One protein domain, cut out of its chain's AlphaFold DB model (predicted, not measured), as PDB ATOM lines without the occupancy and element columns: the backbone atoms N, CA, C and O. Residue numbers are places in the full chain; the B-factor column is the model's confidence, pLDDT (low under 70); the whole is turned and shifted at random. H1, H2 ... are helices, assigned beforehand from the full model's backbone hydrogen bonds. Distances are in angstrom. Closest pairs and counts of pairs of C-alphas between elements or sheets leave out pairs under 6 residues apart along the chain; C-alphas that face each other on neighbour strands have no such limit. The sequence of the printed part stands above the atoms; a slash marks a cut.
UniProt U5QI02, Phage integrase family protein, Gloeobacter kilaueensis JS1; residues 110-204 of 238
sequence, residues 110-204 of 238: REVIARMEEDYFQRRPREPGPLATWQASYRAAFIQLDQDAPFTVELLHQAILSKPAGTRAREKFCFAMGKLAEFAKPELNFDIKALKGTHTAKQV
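AT A GLANCE: This is residues 110 to 204 of the 238 residues of the protein "Phage integrase family protein" of Gloeobacter kilaueensis JS1 (UniProt U5QI02). The longest helix, H4, runs through the middle; H1 and H2 stand about perpendicular to it, H3 folds back along it, and short H5 packs on H4 and H3. The 95 printed residues hold five named helices, H1 to H5 in chain order, and no named strand: all helix. The whole is compact, radius of gyration of the C-alphas 13.7 A, spanning 36 by 31 by 23 A.

IN THESE COORDINATES: H4, residues 168 to 184, spans 24.5 A from C-alpha 168 at (195.059, 167.358, 190.927). H1 is residues 110 to 123, 20.4 A, from C-alpha 110 at (217.190, 156.430, 186.382); H2 128 to 142, 19.7 A; H3 153 to 161; H5 192 to 196.

HOW THE PARTS SIT: H4, the hub, touches H2 (C-alphas of Tyr 138 and Ala 176 closest, 5.2 A) and H1 (Val 112 and Ala 184, 6.7 A), each at 87 degrees. H3 and H4 form a helical hairpin at 8 degrees. Every O i to N i+4 pair is within hydrogen-bond range except in H2, 8 of 11.

THE WHOLE: The printed part has no cut and no long link. Residues 166 and 186 to 204 have pLDDT under 70.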
ATOM      1  N   ARG A 110     217.061 157.445 185.325       85.69
ATOM      2  CA  ARG A 110     217.190 156.430 186.382       85.69
ATOM      3  C   ARG A 110     218.237 156.809 187.425       85.69
ATOM      4  O   ARG A 110     217.984 156.702 188.624       85.69
ATOM      5  N   GLU A 111     219.402 157.269 186.980       83.62
ATOM      6  CA  GLU A 111     220.497 157.646 187.877       83.62
ATOM      7  C   GLU A 111     220.150 158.893 188.701       83.62
ATOM      8  O   GLU A 111     220.474 158.963 189.889       83.62
ATOM      9  N   VAL A 112     219.462 159.868 188.091       85.44
ATOM     10  CA  VAL A 112     219.022 161.094 188.779       85.44
ATOM     11  C   VAL A 112     218.029 160.751 189.887       85.44
ATOM     12  O   VAL A 112     218.178 161.220 191.016       85.44
ATOM     13  N   ILE A 113     217.043 159.900 189.583       88.75
ATOM     14  CA  ILE A 113     216.030 159.461 190.549       88.75
ATOM     15  C   ILE A 113     216.679 158.694 191.704       88.75
ATOM     16  O   ILE A 113     216.363 158.968 192.859       88.75
ATOM     17  N   ALA A 114     217.609 157.780 191.413       88.31
ATOM     18  CA  ALA A 114     218.300 157.003 192.439       88.31
ATOM     19  C   ALA A 114     219.115 157.895 193.391       88.31
ATOM     20  O   ALA A 114     219.070 157.708 194.606       88.31
ATOM     21  N   ARG A 115     219.816 158.912 192.867       85.62
ATOM     22  CA  ARG A 115     220.529 159.879 193.719       85.62
ATOM     23  C   ARG A 115     219.579 160.735 194.554       85.62
ATOM     24  O   ARG A 115     219.888 161.014 195.708       85.62
ATOM     25  N   MET A 116     218.440 161.138 193.991       89.19
ATOM     26  CA  MET A 116     217.430 161.899 194.729       89.19
ATOM     27  C   MET A 116     216.820 161.066 195.864       89.19
ATOM     28  O   MET A 116     216.582 161.588 196.951       89.19
ATOM     29  N   GLU A 117     216.576 159.777 195.622       90.19
ATOM     30  CA  GLU A 117     216.089 158.841 196.639       90.19
ATOM     31  C   GLU A 117     217.078 158.715 197.798       90.19
ATOM     32  O   GLU A 117     216.695 158.809 198.965       90.19
ATOM     33  N   GLU A 118     218.356 158.547 197.471       87.62
ATOM     34  CA  GLU A 118     219.417 158.433 198.461       87.62
ATOM     35  C   GLU A 118     219.551 159.717 199.297       87.62
ATOM     36  O   GLU A 118     219.499 159.644 200.522       87.62
ATOM     37  N   ASP A 119     219.600 160.902 198.676       86.44
ATOM     38  CA  ASP A 119     219.644 162.185 199.402       86.44
ATOM     39  C   ASP A 119     218.408 162.394 200.300       86.44
ATOM     40  O   ASP A 119     218.525 162.829 201.450       86.44
ATOM     41  N   TYR A 120     217.216 162.021 199.822       87.62
ATOM     42  CA  TYR A 120     215.984 162.129 200.605       87.62
ATOM     43  C   TYR A 120     216.039 161.285 201.886       87.62
ATOM     44  O   TYR A 120     215.640 161.761 202.955       87.62
ATOM     45  N   PHE A 121     216.558 160.057 201.797       89.12
ATOM     46  CA  PHE A 121     216.671 159.136 202.930       89.12
ATOM     47  C   PHE A 121     217.953 159.296 203.759       89.12
ATOM     48  O   PHE A 121     218.024 158.777 204.868       89.12
ATOM     49  N   GLN A 122     218.938 160.057 203.288       87.38
ATOM     50  CA  GLN A 122     220.032 160.531 204.141       87.38
ATOM     51  C   GLN A 122     219.556 161.624 205.099       87.38
ATOM     52  O   GLN A 122     219.985 161.684 206.249       87.38
ATOM     53  N   ARG A 123     218.630 162.478 204.647       84.38
ATOM     54  CA  ARG A 123     218.065 163.570 205.458       84.38
ATOM     55  C   ARG A 123     216.899 163.132 206.343       84.38
ATOM     56  O   ARG A 123     216.528 163.865 207.258       84.38
ATOM     57  N   ARG A 124     216.270 161.994 206.039       85.12
ATOM     58  CA  ARG A 124     215.074 161.495 206.732       85.12
ATOM     59  C   ARG A 124     215.205 160.007 207.033       85.12
ATOM     60  O   ARG A 124     215.554 159.257 206.127       85.12
ATOM     61  N   PRO A 125     214.841 159.549 208.241       81.88
ATOM     62  CA  PRO A 125     214.857 158.126 208.543       81.88
ATOM     63  C   PRO A 125     213.898 157.372 207.614       81.88
ATOM     64  O   PRO A 125     212.833 157.875 207.236       81.88
ATOM     65  N   ARG A 126     214.273 156.144 207.243       85.25
ATOM     66  CA  ARG A 126     213.447 155.227 206.439       85.25
ATOM     67  C   ARG A 126     212.327 154.610 207.283       85.25
ATOM     68  O   ARG A 126     212.256 153.403 207.473       85.25
ATOM     69  N   GLU A 127     211.452 155.467 207.787       88.19
ATOM     70  CA  GLU A 127     210.269 155.111 208.568       88.19
ATOM     71  C   GLU A 127     209.001 155.076 207.692       88.19
ATOM     72  O   GLU A 127     208.992 155.660 206.599       88.19
ATOM     73  N   PRO A 128     207.901 154.444 208.153       83.50
ATOM     74  CA  PRO A 128     206.673 154.294 207.367       83.50
ATOM     75  C   PRO A 128     206.105 155.615 206.822       83.50
ATOM     76  O   PRO A 128     205.650 155.660 205.681       83.50
ATOM     77  N   GLY A 129     206.175 156.710 207.589       87.31
ATOM     78  CA  GLY A 129     205.680 158.027 207.167       87.31
ATOM     79  C   GLY A 129     206.485 158.649 206.012       87.31
ATOM     80  O   GLY A 129     205.920 158.924 204.943       87.31
ATOM     81  N   PRO A 130     207.807 158.863 206.176       84.25
ATOM     82  CA  PRO A 130     208.681 159.331 205.101       84.25
ATOM     83  C   PRO A 130     208.660 158.434 203.860       84.25
ATOM     84  O   PRO A 130     208.673 158.962 202.746       84.25
ATOM     85  N   LEU A 131     208.571 157.112 204.041       87.81
ATOM     86  CA  LEU A 131     208.477 156.136 202.954       87.81
ATOM     87  C   LEU A 131     207.157 156.261 202.181       87.81
ATOM     88  O   LEU A 131     207.178 156.333 200.954       87.81
ATOM     89  N   ALA A 132     206.019 156.351 202.876       86.75
ATOM     90  CA  ALA A 132     204.714 156.557 202.244       86.75
ATOM     91  C   ALA A 132     204.677 157.877 201.462       86.75
ATOM     92  O   ALA A 132     204.185 157.931 200.334       86.75
ATOM     93  N   THR A 133     205.271 158.933 202.025       86.62
ATOM     94  CA  THR A 133     205.411 160.227 201.344       86.62
ATOM     95  C   THR A 133     206.253 160.091 200.077       86.62
ATOM     96  O   THR A 133     205.851 160.596 199.026       86.62
ATOM     97  N   TRP A 134     207.382 159.374 200.158       88.81
ATOM     98  CA  TRP A 134     208.260 159.119 199.018       88.81
ATOM     99  C   TRP A 134     207.538 158.387 197.886       88.81
ATOM    100  O   TRP A 134     207.530 158.835 196.736       88.81
ATOM    101  N   GLN A 135     206.858 157.297 198.235       88.19
ATOM    102  CA  GLN A 135     206.122 156.465 197.293       88.19
ATOM    103  C   GLN A 135     204.976 157.228 196.619       88.19
ATOM    104  O   GLN A 135     204.885 157.245 195.390       88.19
ATOM    105  N   ALA A 136     204.126 157.887 197.411       85.12
ATOM    106  CA  ALA A 136     202.909 158.525 196.918       85.12
ATOM    107  C   ALA A 136     203.162 159.843 196.172       85.12
ATOM    108  O   ALA A 136     202.409 160.178 195.256       85.12
ATOM    109  N   SER A 137     204.184 160.605 196.574       83.19
ATOM    110  CA  SER A 137     204.413 161.958 196.043       83.19
ATOM    111  C   SER A 137     205.471 162.007 194.950       83.19
ATOM    112  O   SER A 137     205.338 162.822 194.043       83.19
ATOM    113  N   TYR A 138     206.495 161.152 195.014       89.12
ATOM    114  CA  TYR A 138     207.629 161.201 194.089       89.12
ATOM    115  C   TYR A 138     207.676 159.963 193.195       89.12
ATOM    116  O   TYR A 138     207.492 160.069 191.982       89.12
ATOM    117  N   ARG A 139     207.826 158.769 193.782       89.19
ATOM    118  CA  ARG A 139     208.034 157.524 193.024       89.19
ATOM    119  C   ARG A 139     206.902 157.228 192.037       89.19
ATOM    120  O   ARG A 139     207.172 156.856 190.900       89.19
ATOM    121  N   ALA A 140     205.648 157.444 192.440       87.69
ATOM    122  CA  ALA A 140     204.485 157.251 191.572       87.69
ATOM    123  C   ALA A 140     204.500 158.143 190.315       87.69
ATOM    124  O   ALA A 140     203.960 157.747 189.281       87.69
ATOM    125  N   ALA A 141     205.105 159.333 190.383       87.50
ATOM    126  CA  ALA A 141     205.290 160.201 189.220       87.50
ATOM    127  C   ALA A 141     206.493 159.754 188.380       87.50
ATOM    128  O   ALA A 141     206.410 159.728 187.156       87.50
ATOM    129  N   PHE A 142     207.586 159.353 189.029       88.62
ATOM    130  CA  PHE A 142     208.830 158.973 188.361       88.62
ATOM    131  C   PHE A 142     208.713 157.692 187.533       88.62
ATOM    132  O   PHE A 142     209.225 157.653 186.423       88.62
ATOM    133  N   ILE A 143     207.983 156.679 188.011       87.69
ATOM    134  CA  ILE A 143     207.781 155.412 187.276       87.69
ATOM    135  C   ILE A 143     207.071 155.626 185.927       87.69
ATOM    136  O   ILE A 143     207.208 154.807 185.027       87.69
ATOM    137  N   GLN A 144     206.328 156.724 185.763       84.81
ATOM    138  CA  GLN A 144     205.625 157.034 184.511       84.81
ATOM    139  C   GLN A 144     206.547 157.588 183.415       84.81
ATOM    140  O   GLN A 144     206.088 157.801 182.296       84.81
ATOM    141  N   LEU A 145     207.807 157.877 183.741       85.81
ATOM    142  CA  LEU A 145     208.796 158.392 182.804       85.81
ATOM    143  C   LEU A 145     209.668 157.269 182.251       85.81
ATOM    144  O   LEU A 145     209.933 156.282 182.943       85.81
ATOM    145  N   ASP A 146     210.183 157.480 181.043       84.94
ATOM    146  CA  ASP A 146     211.219 156.625 180.474       84.94
ATOM    147  C   ASP A 146     212.524 156.780 181.271       84.94
ATOM    148  O   ASP A 146     213.173 157.825 181.262       84.94
ATOM    149  N   GLN A 147     212.869 155.726 182.006       81.44
ATOM    150  CA  GLN A 147     213.997 155.685 182.931       81.44
ATOM    151  C   GLN A 147     215.350 155.667 182.214       81.44
ATOM    152  O   GLN A 147     216.344 156.119 182.785       81.44
ATOM    153  N   ASP A 148     215.388 155.142 180.990       82.31
ATOM    154  CA  ASP A 148     216.612 154.995 180.205       82.31
ATOM    155  C   ASP A 148     216.858 156.221 179.302       82.31
ATOM    156  O   ASP A 148     217.949 156.389 178.755       82.31
ATOM    157  N   ALA A 149     215.882 157.133 179.209       80.69
ATOM    158  CA  ALA A 149     216.020 158.395 178.495       80.69
ATOM    159  C   ALA A 149     217.004 159.365 179.185       80.69
ATOM    160  O   ALA A 149     217.131 159.385 180.420       80.69
ATOM    161  N   PRO A 150     217.685 160.229 178.405       79.38
ATOM    162  CA  PRO A 150     218.561 161.247 178.957       79.38
ATOM    163  C   PRO A 150     217.771 162.306 179.730       79.38
ATOM    164  O   PRO A 150     216.717 162.778 179.290       79.38
ATOM    165  N   PHE A 151     218.308 162.723 180.878       80.88
ATOM    166  CA  PHE A 151     217.681 163.757 181.699       80.88
ATOM    167  C   PHE A 151     217.804 165.135 181.032       80.88
ATOM    168  O   PHE A 151     218.856 165.779 181.068       80.88
ATOM    169  N   THR A 152     216.707 165.591 180.428       76.75
ATOM    170  CA  THR A 152     216.609 166.859 179.691       76.75
ATOM    171  C   THR A 152     215.381 167.658 180.131       76.75
ATOM    172  O   THR A 152     214.406 167.096 180.641       76.75
ATOM    173  N   VAL A 153     215.417 168.984 179.953       72.81
ATOM    174  CA  VAL A 153     214.277 169.867 180.276       72.81
ATOM    175  C   VAL A 153     213.079 169.517 179.404       72.81
ATOM    176  O   VAL A 153     211.936 169.504 179.857       72.81
ATOM    177  N   GLU A 154     213.363 169.204 178.149       73.75
ATOM    178  CA  GLU A 154     212.406 168.879 177.109       73.75
ATOM    179  C   GLU A 154     211.613 167.620 177.476       73.75
ATOM    180  O   GLU A 154     210.388 167.622 177.347       73.75
ATOM    181  N   LEU A 155     212.278 166.594 178.026       81.00
ATOM    182  CA  LEU A 155     211.628 165.383 178.538       81.00
ATOM    183  C   LEU A 155     210.625 165.715 179.653       81.00
ATOM    184  O   LEU A 155     209.478 165.269 179.611       81.00
ATOM    185  N   LEU A 156     211.032 166.529 180.636       80.38
ATOM    186  CA  LEU A 156     210.156 166.944 181.739       80.38
ATOM    187  C   LEU A 156     208.963 167.757 181.228       80.38
ATOM    188  O   LEU A 156     207.831 167.558 181.672       80.38
ATOM    189  N   HIS A 157     209.204 168.655 180.273       79.81
ATOM    190  CA  HIS A 157     208.173 169.480 179.659       79.81
ATOM    191  C   HIS A 157     207.137 168.628 178.912       79.81
ATOM    192  O   HIS A 157     205.936 168.754 179.162       79.81
ATOM    193  N   GLN A 158     207.588 167.706 178.058       80.56
ATOM    194  CA  GLN A 158     206.713 166.784 177.330       80.56
ATOM    195  C   GLN A 158     205.923 165.876 178.281       80.56
ATOM    196  O   GLN A 158     204.713 165.707 178.114       80.56
ATOM    197  N   ALA A 159     206.571 165.358 179.326       83.75
ATOM    198  CA  ALA A 159     205.911 164.528 180.324       83.75
ATOM    199  C   ALA A 159     204.800 165.285 181.071       83.75
ATOM    200  O   ALA A 159     203.719 164.733 181.282       83.75
ATOM    201  N   ILE A 160     205.015 166.556 181.428       83.69
ATOM    202  CA  ILE A 160     203.985 167.390 182.067       83.69
ATOM    203  C   ILE A 160     202.834 167.689 181.099       83.69
ATOM    204  O   ILE A 160     201.667 167.609 181.495       83.69
ATOM    205  N   LEU A 161     203.136 168.009 179.837       81.31
ATOM    206  CA  LEU A 161     202.122 168.306 178.820       81.31
ATOM    207  C   LEU A 161     201.250 167.097 178.465       81.31
ATOM    208  O   LEU A 161     200.092 167.287 178.099       81.31
ATOM    209  N   SER A 162     201.749 165.872 178.654       81.81
ATOM    210  CA  SER A 162     200.948 164.647 178.499       81.81
ATOM    211  C   SER A 162     199.764 164.556 179.476       81.81
ATOM    212  O   SER A 162     198.836 163.775 179.259       81.81
ATOM    213  N   LYS A 163     199.770 165.337 180.569       82.00
ATOM    214  CA  LYS A 163     198.703 165.341 181.578       82.00
ATOM    215  C   LYS A 163     197.695 166.468 181.322       82.00
ATOM    216  O   LYS A 163     198.104 167.605 181.068       82.00
ATOM    217  N   PRO A 164     196.380 166.229 181.493       75.75
ATOM    218  CA  PRO A 164     195.370 167.271 181.318       75.75
ATOM    219  C   PRO A 164     195.586 168.443 182.284       75.75
ATOM    220  O   PRO A 164     195.828 168.240 183.482       75.75
ATOM    221  N   ALA A 165     195.504 169.666 181.755       76.25
ATOM    222  CA  ALA A 165     195.628 170.902 182.527       76.25
ATOM    223  C   ALA A 165     194.559 170.985 183.630       76.25
ATOM    224  O   ALA A 165     193.447 170.500 183.452       76.25
ATOM    225  N   GLY A 166     194.895 171.591 184.775       67.62
ATOM    226  CA  GLY A 166     193.920 171.848 185.845       67.62
ATOM    227  C   GLY A 166     193.473 170.617 186.643       67.62
ATOM    228  O   GLY A 166     192.476 170.680 187.348       67.62
ATOM    229  N   THR A 167     194.190 169.493 186.573       78.62
ATOM    230  CA  THR A 167     193.884 168.304 187.385       78.62
ATOM    231  C   THR A 167     194.788 168.205 188.613       78.62
ATOM    232  O   THR A 167     195.982 168.509 188.554       78.62
ATOM    233  N   ARG A 168     194.259 167.672 189.726       75.75
ATOM    234  CA  ARG A 168     195.059 167.358 190.927       75.75
ATOM    235  C   ARG A 168     196.204 166.379 190.627       75.75
ATOM    236  O   ARG A 168     197.250 166.427 191.270       75.75
ATOM    237  N   ALA A 169     196.014 165.498 189.643       77.81
ATOM    238  CA  ALA A 169     197.051 164.595 189.154       77.81
ATOM    239  C   ALA A 169     198.207 165.359 188.484       77.81
ATOM    240  O   ALA A 169     199.363 165.101 188.817       77.81
ATOM    241  N   ARG A 170     197.915 166.339 187.615       81.69
ATOM    242  CA  ARG A 170     198.938 167.205 187.006       81.69
ATOM    243  C   ARG A 170     199.633 168.085 188.036       81.69
ATOM    244  O   ARG A 170     200.844 168.232 187.968       81.69
ATOM    245  N   GLU A 171     198.915 168.602 189.032       81.44
ATOM    246  CA  GLU A 171     199.531 169.351 190.135       81.44
ATOM    247  C   GLU A 171     200.567 168.510 190.899       81.44
ATOM    248  O   GLU A 171     201.695 168.965 191.099       81.44
ATOM    249  N   LYS A 172     200.218 167.271 191.273       82.31
ATOM    250  CA  LYS A 172     201.156 166.333 191.914       82.31
ATOM    251  C   LYS A 172     202.339 165.996 191.006       82.31
ATOM    252  O   LYS A 172     203.475 165.957 191.472       82.31
ATOM    253  N   PHE A 173     202.079 165.791 189.717       85.50
ATOM    254  CA  PHE A 173     203.115 165.485 188.735       85.50
ATOM    255  C   PHE A 173     204.099 166.654 188.573       85.50
ATOM    256  O   PHE A 173     205.301 166.462 188.721       85.50
ATOM    257  N   CYS A 174     203.605 167.883 188.390       84.69
ATOM    258  CA  CYS A 174     204.430 169.093 188.336       84.69
ATOM    259  C   CYS A 174     205.255 169.295 189.611       84.69
ATOM    260  O   CYS A 174     206.410 169.701 189.528       84.69
ATOM    261  N   PHE A 175     204.689 169.002 190.787       85.56
ATOM    262  CA  PHE A 175     205.423 169.079 192.051       85.56
ATOM    263  C   PHE A 175     206.615 168.110 192.082       85.56
ATOM    264  O   PHE A 175     207.735 168.526 192.383       85.56
ATOM    265  N   ALA A 176     206.394 166.843 191.720       87.94
ATOM    266  CA  ALA A 176     207.450 165.835 191.676       87.94
ATOM    267  C   ALA A 176     208.535 166.179 190.642       87.94
ATOM    268  O   ALA A 176     209.723 166.141 190.961       87.94
ATOM    269  N   MET A 177     208.131 166.576 189.428       86.75
ATOM    270  CA  MET A 177     209.046 166.998 188.359       86.75
ATOM    271  C   MET A 177     209.853 168.234 188.757       86.75
ATOM    272  O   MET A 177     211.042 168.319 188.468       86.75
ATOM    273  N   GLY A 178     209.221 169.171 189.466       83.81
ATOM    274  CA  GLY A 178     209.888 170.364 189.959       83.81
ATOM    275  C   GLY A 178     210.980 170.060 190.973       83.81
ATOM    276  O   GLY A 178     212.075 170.606 190.875       83.81
ATOM    277  N   LYS A 179     210.715 169.132 191.902       86.00
ATOM    278  CA  LYS A 179     211.727 168.680 192.862       86.00
ATOM    279  C   LYS A 179     212.865 167.904 192.209       86.00
ATOM    280  O   LYS A 179     214.009 168.082 192.613       86.00
ATOM    281  N   LEU A 180     212.571 167.111 191.181       87.12
ATOM    282  CA  LEU A 180     213.596 166.413 190.407       87.12
ATOM    283  C   LEU A 180     214.497 167.396 189.634       87.12
ATOM    284  O   LEU A 180     215.714 167.237 189.631       87.12
ATOM    285  N   ALA A 181     213.917 168.440 189.030       81.88
ATOM    286  CA  ALA A 181     214.662 169.491 188.330       81.88
ATOM    287  C   ALA A 181     215.548 170.318 189.280       81.88
ATOM    288  O   ALA A 181     216.729 170.509 188.994       81.88
ATOM    289  N   GLU A 182     215.000 170.741 190.427       81.19
ATOM    290  CA  GLU A 182     215.730 171.461 191.486       81.19
ATOM    291  C   GLU A 182     216.922 170.644 192.002       81.19
ATOM    292  O   GLU A 182     218.008 171.189 192.191       81.19
ATOM    293  N   PHE A 183     216.734 169.332 192.182       80.75
ATOM    294  CA  PHE A 183     217.787 168.419 192.621       80.75
ATOM    295  C   PHE A 183     218.888 168.241 191.568       80.75
ATOM    296  O   PHE A 183     220.072 168.263 191.897       80.75
ATOM    297  N   ALA A 184     218.512 168.054 190.302       75.69
ATOM    298  CA  ALA A 184     219.465 167.722 189.250       75.69
ATOM    299  C   ALA A 184     220.304 168.922 188.790       75.69
ATOM    300  O   ALA A 184     221.498 168.760 188.534       75.69
ATOM    301  N   LYS A 185     219.691 170.105 188.633       70.12
ATOM    302  CA  LYS A 185     220.359 171.323 188.141       70.12
ATOM    303  C   LYS A 185     219.651 172.581 188.677       70.12
ATOM    304  O   LYS A 185     218.744 173.084 188.018       70.12
ATOM    305  N   PRO A 186     220.083 173.156 189.811       53.94
ATOM    306  CA  PRO A 186     219.459 174.357 190.381       53.94
ATOM    307  C   PRO A 186     219.588 175.621 189.505       53.94
ATOM    308  O   PRO A 186     218.852 176.581 189.713       53.94
ATOM    309  N   GLU A 187     220.480 175.630 188.509       47.94
ATOM    310  CA  GLU A 187     220.631 176.725 187.528       47.94
ATOM    311  C   GLU A 187     219.664 176.618 186.334       47.94
ATOM    312  O   GLU A 187     219.535 177.548 185.534       47.94
ATOM    313  N   LEU A 188     218.965 175.489 186.194       53.19
ATOM    314  CA  LEU A 188     217.967 175.283 185.155       53.19
ATOM    315  C   LEU A 188     216.723 176.086 185.547       53.19
ATOM    316  O   LEU A 188     215.972 175.696 186.440       53.19
ATOM    317  N   ASN A 189     216.513 177.224 184.890       51.78
ATOM    318  CA  ASN A 189     215.337 178.074 185.070       51.78
ATOM    319  C   ASN A 189     214.082 177.380 184.494       51.78
ATOM    320  O   ASN A 189     213.540 177.781 183.466       51.78
ATOM    321  N   PHE A 190     213.670 176.269 185.106       60.91
ATOM    322  CA  PHE A 190     212.515 175.482 184.703       60.91
ATOM    323  C   PHE A 190     211.265 176.073 185.352       60.91
ATOM    324  O   PHE A 190     210.974 175.829 186.527       60.91
ATOM    325  N   ASP A 191     210.527 176.882 184.590       63.62
ATOM    326  CA  ASP A 191     209.311 177.530 185.075       63.62
ATOM    327  C   ASP A 191     208.130 176.547 185.150       63.62
ATOM    328  O   ASP A 191     207.211 176.516 184.328       63.62
ATOM    329  N   ILE A 192     208.141 175.729 186.200       62.50
ATOM    330  CA  ILE A 192     207.066 174.785 186.529       62.50
ATOM    331  C   ILE A 192     205.744 175.522 186.784       62.50
ATOM    332  O   ILE A 192     204.673 174.937 186.599       62.50
ATOM    333  N   LYS A 193     205.785 176.796 187.206       62.66
ATOM    334  CA  LYS A 193     204.572 177.562 187.532       62.66
ATOM    335  C   LYS A 193     203.749 177.836 186.277       62.66
ATOM    336  O   LYS A 193     202.532 177.672 186.337       62.66
ATOM    337  N   ALA A 194     204.396 178.145 185.153       62.56
ATOM    338  CA  ALA A 194     203.726 178.286 183.861       62.56
ATOM    339  C   ALA A 194     203.048 176.977 183.403       62.56
ATOM    340  O   ALA A 194     201.972 176.997 182.808       62.56
ATOM    341  N   LEU A 195     203.637 175.822 183.735       58.94
ATOM    342  CA  LEU A 195     203.195 174.501 183.263       58.94
ATOM    343  C   LEU A 195     202.146 173.825 184.153       58.94
ATOM    344  O   LEU A 195     201.427 172.927 183.700       58.94
ATOM    345  N   LYS A 196     202.061 174.230 185.423       53.34
ATOM    346  CA  LYS A 196     201.119 173.688 186.412       53.34
ATOM    347  C   LYS A 196     199.656 173.956 186.033       53.34
ATOM    348  O   LYS A 196     198.801 173.103 186.271       53.34
ATOM    349  N   GLY A 197     199.386 175.109 185.417       52.47
ATOM    350  CA  GLY A 197     198.032 175.627 185.230       52.47
ATOM    351  C   GLY A 197     197.379 176.052 186.554       52.47
ATOM    352  O   GLY A 197     197.848 175.727 187.649       52.47
ATOM    353  N   THR A 198     196.286 176.803 186.467       42.09
ATOM    354  CA  THR A 198     195.513 177.267 187.625       42.09
ATOM    355  C   THR A 198     194.597 176.151 188.126       42.09
ATOM    356  O   THR A 198     193.473 175.997 187.664       42.09
ATOM    357  N   HIS A 199     195.069 175.362 189.091       43.31
ATOM    358  CA  HIS A 199     194.205 174.503 189.903       43.31
ATOM    359  C   HIS A 199     193.748 175.310 191.124       43.31
ATOM    360  O   HIS A 199     194.480 175.466 192.103       43.31
ATOM    361  N   THR A 200     192.563 175.910 191.049       40.38
ATOM    362  CA  THR A 200     191.949 176.583 192.199       40.38
ATOM    363  C   THR A 200     191.149 175.549 192.980       40.38
ATOM    364  O   THR A 200     190.399 174.785 192.380       40.38
ATOM    365  N   ALA A 201     191.231 175.551 194.315       47.09
ATOM    366  CA  ALA A 201     190.445 174.660 195.183       47.09
ATOM    367  C   ALA A 201     188.926 174.659 194.878       47.09
ATOM    368  O   ALA A 201     188.238 173.704 195.210       47.09
ATOM    369  N   LYS A 202     188.430 175.690 194.180       45.91
ATOM    370  CA  LYS A 202     187.065 175.814 193.646       45.91
ATOM    371  C   LYS A 202     186.673 174.764 192.589       45.91
ATOM    372  O   LYS A 202     185.489 174.625 192.325       45.91
ATOM    373  N   GLN A 203     187.626 174.056 191.972       46.38
ATOM    374  CA  GLN A 203     187.338 172.945 191.044       46.38
ATOM    375  C   GLN A 203     187.152 171.595 191.748       46.38
ATOM    376  O   GLN A 203     186.763 170.616 191.112       46.38
ATOM    377  N   VAL A 204     187.402 171.522 193.060       53.06
ATOM    378  CA  VAL A 204     186.917 170.404 193.864       53.06
ATOM    379  C   VAL A 204     185.416 170.623 193.990       53.06
ATOM    380  O   VAL A 204     185.007 171.623 194.577       53.06
TER     381      VAL A 204